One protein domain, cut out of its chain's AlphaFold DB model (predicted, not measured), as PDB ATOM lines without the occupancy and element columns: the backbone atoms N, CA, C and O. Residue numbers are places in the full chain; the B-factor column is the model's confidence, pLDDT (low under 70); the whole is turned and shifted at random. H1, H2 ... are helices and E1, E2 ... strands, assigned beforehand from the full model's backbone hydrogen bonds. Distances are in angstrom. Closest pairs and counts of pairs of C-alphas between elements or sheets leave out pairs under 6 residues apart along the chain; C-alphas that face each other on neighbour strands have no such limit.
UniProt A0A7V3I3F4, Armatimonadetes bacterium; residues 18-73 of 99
ATOM      1  N   ILE A  18     256.864 308.336 389.916       95.56
ATOM      2  CA  ILE A  18     256.715 309.507 390.777       95.56
ATOM      3  C   ILE A  18     258.059 309.721 391.463       95.56
ATOM      4  O   ILE A  18     258.569 308.808 392.094       95.56
ATOM      5  N   GLU A  19     258.635 310.913 391.331       97.19
ATOM      6  CA  GLU A  19     259.868 311.270 392.036       97.19
ATOM      7  C   GLU A  19     259.499 312.078 393.287       97.19
ATOM      8  O   GLU A  19     258.895 313.149 393.183       97.19
ATOM      9  N   VAL A  20     259.850 311.571 394.470       97.94
ATOM     10  CA  VAL A  20     259.765 312.324 395.728       97.94
ATOM     11  C   VAL A  20     261.102 313.015 395.954       97.94
ATOM     12  O   VAL A  20     262.154 312.374 395.929       97.94
ATOM     13  N   VAL A  21     261.071 314.331 396.171       98.25
ATOM     14  CA  VAL A  21     262.280 315.143 396.335       98.25
ATOM     15  C   VAL A  21     262.284 315.817 397.700       98.25
ATOM     16  O   VAL A  21     261.475 316.704 397.961       98.25
ATOM     17  N   TYR A  22     263.251 315.460 398.540       97.81
ATOM     18  CA  TYR A  22     263.522 316.146 399.799       97.81
ATOM     19  C   TYR A  22     264.624 317.184 399.594       97.81
ATOM     20  O   TYR A  22     265.763 316.846 399.261       97.81
ATOM     21  N   GLN A  23     264.290 318.456 399.802       97.56
ATOM     22  CA  GLN A  23     265.248 319.557 399.757       97.56
ATOM     23  C   GLN A  23     265.730 319.877 401.171       97.56
ATOM     24  O   GLN A  23     264.991 320.421 401.989       97.56
ATOM     25  N   LEU A  24     266.983 319.541 401.453       96.56
ATOM     26  CA  LEU A  24     267.622 319.724 402.748       96.56
ATOM     27  C   LEU A  24     268.610 320.886 402.669       96.56
ATOM     28  O   LEU A  24     269.322 321.053 401.678       96.56
ATOM     29  N   THR A  25     268.668 321.694 403.724       97.12
ATOM     30  CA  THR A  25     269.631 322.795 403.835       97.12
ATOM     31  C   THR A  25     270.411 322.658 405.135       97.12
ATOM     32  O   THR A  25     269.822 322.630 406.216       97.12
ATOM     33  N   ALA A  26     271.737 322.596 405.036       96.81
ATOM     34  CA  ALA A  26     272.629 322.692 406.183       96.81
ATOM     35  C   ALA A  26     272.812 324.173 406.535       96.81
ATOM     36  O   ALA A  26     273.622 324.866 405.921       96.81
ATOM     37  N   LEU A  27     272.040 324.660 407.511       95.62
ATOM     38  CA  LEU A  27     271.947 326.089 407.837       95.62
ATOM     39  C   LEU A  27     273.301 326.720 408.201       95.62
ATOM     40  O   LEU A  27     273.592 327.824 407.755       95.62
ATOM     41  N   GLU A  28     274.148 326.007 408.945       97.69
ATOM     42  CA  GLU A  28     275.463 326.506 409.385       97.69
ATOM     43  C   GLU A  28     276.455 326.707 408.235       97.69
ATOM     44  O   GLU A  28     277.292 327.605 408.283       97.69
ATOM     45  N   ARG A  29     276.369 325.868 407.197       97.56
ATOM     46  CA  ARG A  29     277.281 325.899 406.041       97.56
ATOM     47  C   ARG A  29     276.666 326.565 404.813       97.56
ATOM     48  O   ARG A  29     277.359 326.776 403.826       97.56
ATOM     49  N   ASN A  30     275.374 326.889 404.869       96.19
ATOM     50  CA  ASN A  30     274.584 327.364 403.735       96.19
ATOM     51  C   ASN A  30     274.677 326.437 402.502       96.19
ATOM     52  O   ASN A  30     274.667 326.878 401.353       96.19
ATOM     53  N   GLU A  31     274.771 325.131 402.749       98.25
ATOM     54  CA  GLU A  31     274.826 324.101 401.711       98.25
ATOM     55  C   GLU A  31     273.442 323.486 401.506       98.25
ATOM     56  O   GLU A  31     272.677 323.309 402.458       98.25
ATOM     57  N   LYS A  32     273.126 323.125 400.261       97.75
ATOM     58  CA  LYS A  32     271.849 322.508 399.887       97.75
ATOM     59  C   LYS A  32     272.083 321.113 399.334       97.75
ATOM     60  O   LYS A  32     272.986 320.906 398.529       97.75
ATOM     61  N   LEU A  33     271.227 320.180 399.729       97.50
ATOM     62  CA  LEU A  33     271.202 318.808 399.243       97.50
ATOM     63  C   LEU A  33     269.784 318.478 398.775       97.50
ATOM     64  O   LEU A  33     268.815 318.782 399.466       97.50
ATOM     65  N   ALA A  34     269.663 317.837 397.616       97.88
ATOM     66  CA  ALA A  34     268.405 317.272 397.149       97.88
ATOM     67  C   ALA A  34     268.511 315.746 397.152       97.88
ATOM     68  O   ALA A  34     269.310 315.185 396.404       97.88
ATOM     69  N   LEU A  35     267.701 315.088 397.978       96.94
ATOM     70  CA  LEU A  35     267.515 313.641 397.937       96.94
ATOM     71  C   LEU A  35     266.318 313.344 397.036       96.94
ATOM     72  O   LEU A  35     265.233 313.872 397.268       96.94
ATOM     73  N   ARG A  36     266.526 312.527 396.005       97.88
ATOM     74  CA  ARG A  36     265.504 312.158 395.022       97.88
ATOM     75  C   ARG A  36     265.265 310.661 395.085       97.88
ATOM     76  O   ARG A  36     266.230 309.900 395.097       97.88
ATOM     77  N   VAL A  37     264.002 310.264 395.133       97.50
ATOM     78  CA  VAL A  37     263.598 308.860 395.196       97.50
ATOM     79  C   VAL A  37     262.563 308.606 394.115       97.50
ATOM     80  O   VAL A  37     261.482 309.191 394.141       97.50
ATOM     81  N   ASP A  38     262.912 307.743 393.166       97.19
ATOM     82  CA  ASP A  38     261.996 307.274 392.132       97.19
ATOM     83  C   ASP A  38     261.103 306.164 392.694       97.19
ATOM     84  O   ASP A  38     261.591 305.156 393.205       97.19
ATOM     85  N   LEU A  39     259.791 306.347 392.570       96.56
ATOM     86  CA  LEU A  39     258.762 305.403 392.990       96.56
ATOM     87  C   LEU A  39     257.970 304.900 391.785       96.56
ATOM     88  O   LEU A  39     257.738 305.635 390.816       96.56
ATOM     89  N   ASP A  40     257.498 303.658 391.884       94.31
ATOM     90  CA  ASP A  40     256.502 303.121 390.963       94.31
ATOM     91  C   ASP A  40     255.210 303.940 391.083       94.31
ATOM     92  O   ASP A  40     254.706 304.183 392.180       94.31
ATOM     93  N   ARG A  41     254.670 304.406 389.957       91.75
ATOM     94  CA  ARG A  41     253.454 305.225 389.937       91.75
ATOM     95  C   ARG A  41     252.196 304.461 390.348       91.75
ATOM     96  O   ARG A  41     251.267 305.093 390.861       91.75
ATOM     97  N   ASP A  42     252.143 303.158 390.091       91.75
ATOM     98  CA  ASP A  42     250.970 302.333 390.379       91.75
ATOM     99  C   ASP A  42     250.891 302.016 391.876       91.75
ATOM    100  O   ASP A  42     249.798 301.908 392.435       91.75
ATOM    101  N   ARG A  43     252.050 301.950 392.546       94.06
ATOM    102  CA  ARG A  43     252.153 301.761 393.996       94.06
ATOM    103  C   ARG A  43     253.263 302.629 394.615       94.06
ATOM    104  O   ARG A  43     254.298 302.101 395.024       94.06
ATOM    105  N   PRO A  44     253.069 303.959 394.691       96.38
ATOM    106  CA  PRO A  44     254.087 304.871 395.191       96.38
ATOM    107  C   PRO A  44     254.098 304.856 396.720       96.38
ATOM    108  O   PRO A  44     253.309 305.544 397.369       96.38
ATOM    109  N   GLU A  45     254.998 304.064 397.291       97.88
ATOM    110  CA  GLU A  45     255.177 303.895 398.736       97.88
ATOM    111  C   GLU A  45     256.621 304.232 399.134       97.88
ATOM    112  O   GLU A  45     257.566 303.834 398.452       97.88
ATOM    113  N   ILE A  46     256.799 304.960 400.237       98.12
ATOM    114  CA  ILE A  46     258.110 305.291 400.819       98.12
ATOM    115  C   ILE A  46     257.989 305.418 402.343       98.12
ATOM    116  O   ILE A  46     256.914 305.729 402.850       98.12
ATOM    117  N   ASP A  47     259.066 305.192 403.093       98.19
ATOM    118  CA  ASP A  47     259.076 305.433 404.541       98.19
ATOM    119  C   ASP A  47     258.982 306.933 404.863       98.19
ATOM    120  O   ASP A  47     259.623 307.769 404.223       98.19
ATOM    121  N   THR A  48     258.196 307.279 405.887       98.38
ATOM    122  CA  THR A  48     258.103 308.657 406.389       98.38
ATOM    123  C   THR A  48     259.436 309.136 406.962       98.38
ATOM    124  O   THR A  48     260.127 308.402 407.674       98.38
ATOM    125  N   VAL A  49     259.758 310.416 406.769       98.06
ATOM    126  CA  VAL A  49     260.878 311.057 407.477       98.06
ATOM    127  C   VAL A  49     260.424 311.892 408.675       98.06
ATOM    128  O   VAL A  49     261.250 312.531 409.329       98.06
ATOM    129  N   THR A  50     259.138 311.853 409.046       97.88
ATOM    130  CA  THR A  50     258.595 312.584 410.212       97.88
ATOM    131  C   THR A  50     259.200 312.167 411.555       97.88
ATOM    132  O   THR A  50     259.140 312.916 412.538       97.88
ATOM    133  N   ALA A  51     259.799 310.976 411.634       95.50
ATOM    134  CA  ALA A  51     260.573 310.549 412.796       95.50
ATOM    135  C   ALA A  51     261.875 311.357 412.954       95.50
ATOM    136  O   ALA A  51     262.289 311.617 414.081       95.50
ATOM    137  N   ILE A  52     262.470 311.791 411.838       96.94
ATOM    138  CA  ILE A  52     263.725 312.550 411.781       96.94
ATOM    139  C   ILE A  52     263.432 314.056 411.799       96.94
ATOM    140  O   ILE A  52     263.968 314.788 412.629       96.94
ATOM    141  N   TRP A  53     262.535 314.520 410.921       96.81
ATOM    142  CA  TRP A  53     262.163 315.927 410.779       96.81
ATOM    143  C   TRP A  53     260.659 316.112 410.949       96.81
ATOM    144  O   TRP A  53     259.873 315.846 410.044       96.81
ATOM    145  N   LYS A  54     260.242 316.656 412.097       96.44
ATOM    146  CA  LYS A  54     258.818 316.915 412.383       96.44
ATOM    147  C   LYS A  54     258.158 317.881 411.397       96.44
ATOM    148  O   LYS A  54     256.958 317.786 411.179       96.44
ATOM    149  N   GLY A  55     258.941 318.759 410.765       96.00
ATOM    150  CA  GLY A  55     258.456 319.661 409.716       96.00
ATOM    151  C   GLY A  55     257.919 318.950 408.466       96.00
ATOM    152  O   GLY A  55     257.184 319.572 407.705       96.00
ATOM    153  N   ALA A  56     258.230 317.663 408.273       97.81
ATOM    154  CA  ALA A  56     257.753 316.889 407.132       97.81
ATOM    155  C   ALA A  56     256.266 316.491 407.225       97.81
ATOM    156  O   ALA A  56     255.705 316.122 406.203       97.81
ATOM    157  N   ASP A  57     255.608 316.599 408.392       98.06
ATOM    158  CA  ASP A  57     254.220 316.127 408.607       98.06
ATOM    159  C   ASP A  57     253.246 316.688 407.554       98.06
ATOM    160  O   ASP A  57     252.643 315.953 406.771       98.06
ATOM    161  N   PHE A  58     253.150 318.016 407.448       98.06
ATOM    162  CA  PHE A  58     252.247 318.631 406.472       98.06
ATOM    163  C   PHE A  58     252.690 318.423 405.023       98.06
ATOM    164  O   PHE A  58     251.834 318.276 404.157       98.06
ATOM    165  N   GLN A  59     253.997 318.385 404.759       98.12
ATOM    166  CA  GLN A  59     254.528 318.213 403.404       98.12
ATOM    167  C   GLN A  59     254.237 316.806 402.869       98.12
ATOM    168  O   GLN A  59     253.763 316.651 401.747       98.12
ATOM    169  N   GLU A  60     254.448 315.769 403.682       98.50
ATOM    170  CA  GLU A  60     254.128 314.388 403.312       98.50
ATOM    171  C   GLU A  60     252.616 314.196 403.144       98.50
ATOM    172  O   GLU A  60     252.169 313.555 402.192       98.50
ATOM    173  N   ARG A  61     251.802 314.827 404.000       98.38
ATOM    174  CA  ARG A  61     250.341 314.804 403.854       98.38
ATOM    175  C   ARG A  61     249.842 315.535 402.605       98.38
ATOM    176  O   ARG A  61     248.889 315.068 401.990       98.38
ATOM    177  N   GLU A  62     250.468 316.641 402.213       98.44
ATOM    178  CA  GLU A  62     250.169 317.343 400.957       98.44
ATOM    179  C   GLU A  62     250.469 316.454 399.745       98.44
ATOM    180  O   GLU A  62     249.630 316.308 398.855       98.44
ATOM    181  N   VAL A  63     251.637 315.806 399.724       98.19
ATOM    182  CA  VAL A  63     252.018 314.897 398.634       98.19
ATOM    183  C   VAL A  63     251.090 313.679 398.586       98.19
ATOM    184  O   VAL A  63     250.675 313.269 397.502       98.19
ATOM    185  N   TYR A  64     250.698 313.128 399.735       98.00
ATOM    186  CA  TYR A  64     249.668 312.091 399.798       98.00
ATOM    187  C   TYR A  64     248.345 312.564 399.186       98.00
ATOM    188  O   TYR A  64     247.783 311.890 398.327       98.00
ATOM    189  N   ASP A  65     247.873 313.746 399.574       98.06
ATOM    190  CA  ASP A  65     246.587 314.278 399.129       98.06
ATOM    191  C   ASP A  65     246.546 314.561 397.617       98.06
ATOM    192  O   ASP A  65     245.579 314.234 396.925       98.06
ATOM    193  N   LEU A  66     247.622 315.143 397.085       97.25
ATOM    194  CA  LEU A  66     247.648 315.657 395.717       97.25
ATOM    195  C   LEU A  66     248.260 314.702 394.691       97.25
ATOM    196  O   LEU A  66     247.884 314.756 393.519       97.25
ATOM    197  N   MET A  67     249.202 313.854 395.112       97.19
ATOM    198  CA  MET A  67     249.955 312.933 394.248       97.19
ATOM    199  C   MET A  67     249.725 311.459 394.600       97.19
ATOM    200  O   MET A  67     250.047 310.586 393.789       97.19
ATOM    201  N   GLY A  68     249.150 311.154 395.763       96.69
ATOM    202  CA  GLY A  68     248.818 309.789 396.171       96.69
ATOM    203  C   GLY A  68     250.005 308.941 396.592       96.69
ATOM    204  O   GLY A  68     249.924 307.723 396.480       96.69
ATOM    205  N   VAL A  69     251.107 309.561 397.021       98.19
ATOM    206  CA  VAL A  69     252.251 308.839 397.600       98.19
ATOM    207  C   VAL A  69     251.920 308.454 399.037       98.19
ATOM    208  O   VAL A  69     251.521 309.305 399.831       98.19
ATOM    209  N   VAL A  70     252.093 307.182 399.381       98.25
ATOM    210  CA  VAL A  70     251.864 306.674 400.734       98.25
ATOM    211  C   VAL A  70     253.171 306.706 401.522       98.25
ATOM    212  O   VAL A  70     254.148 306.057 401.148       98.25
ATOM    213  N   PHE A  71     253.168 307.437 402.638       98.44
ATOM    214  CA  PHE A  71     254.298 307.533 403.562       98.44
ATOM    215  C   PHE A  71     254.118 306.551 404.727       98.44
ATOM    216  O   PHE A  71     253.335 306.787 405.652       98.44
ATOM    217  N   VAL A  72     254.819 305.420 404.671       98.38
ATOM    218  CA  VAL A  72     254.723 304.329 405.647       98.38
ATOM    219  C   VAL A  72     255.253 304.797 407.003       98.38
ATOM    220  O   VAL A  72     256.321 305.395 407.096       98.38
ATOM    221  N   GLY A  73     254.487 304.546 408.068       97.69
ATOM    222  CA  GLY A  73     254.837 304.948 409.436       97.69
ATOM    223  C   GLY A  73     254.485 306.396 409.802       97.69
ATOM    224  O   GLY A  73     254.756 306.812 410.929       97.69
TER     225      GLY A  73
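AT A GLANCE: This is residues 18 to 73 of the 99 residues of a protein of Armatimonadetes bacterium (UniProt A0A7V3I3F4). A long two-stranded antiparallel hairpin, E1 and E2, makes the length, and its tip, residues 26 to 31, sticks out; toward its other end a small head holds helix H1 and short parallel strands E3 and E4. The printed part has 56 residues, with one named helix and four named strands in the order E1 E2 E3 H1 E4 along the chain; the class is mixed, helices and strands. The whole is only just compact, close to loose, with radius of gyration of the C-alphas 12.1 A, and elongated, spanning 39 by 20 by 17 A.

IN THESE COORDINATES: Find C-alpha 18 at (256.715, 309.507, 390.777); from there E1, residues 18 to 26, runs 25.8 A. E2, residues 31 to 40, runs 29.9 A. Next come E3, residues 45 to 47, H1, residues 56 to 67, 15.6 A long, and E4, residues 70 to 72, ending at C-alpha 72 (254.723, 304.329, 405.647).

HOW THE PARTS SIT: Look across the hairpin: N 22 and O 35 are 2.8 A apart, within hydrogen-bond range. E3, H1 and E4 form a strand-helix-strand unit, parallel neighbour strands with a helix between, its crossover right-handed; N 72 and O 46 are 2.8 A apart, within hydrogen-bond range. The closest C-alphas of H1 and E4, Tyr 64 and Val 70, are 5.9 A apart. E1 and H1 are near each other, with 6 pairs of C-alphas within 10 A. In H1 every O i to N i+4 pair is within hydrogen-bond range.

THE WHOLE: The farthest C-alphas, Glu 28 and Asp 42, are 39.3 A apart. The printed part has no cut, no link is long, and no printed residue is under 70 in pLDDT.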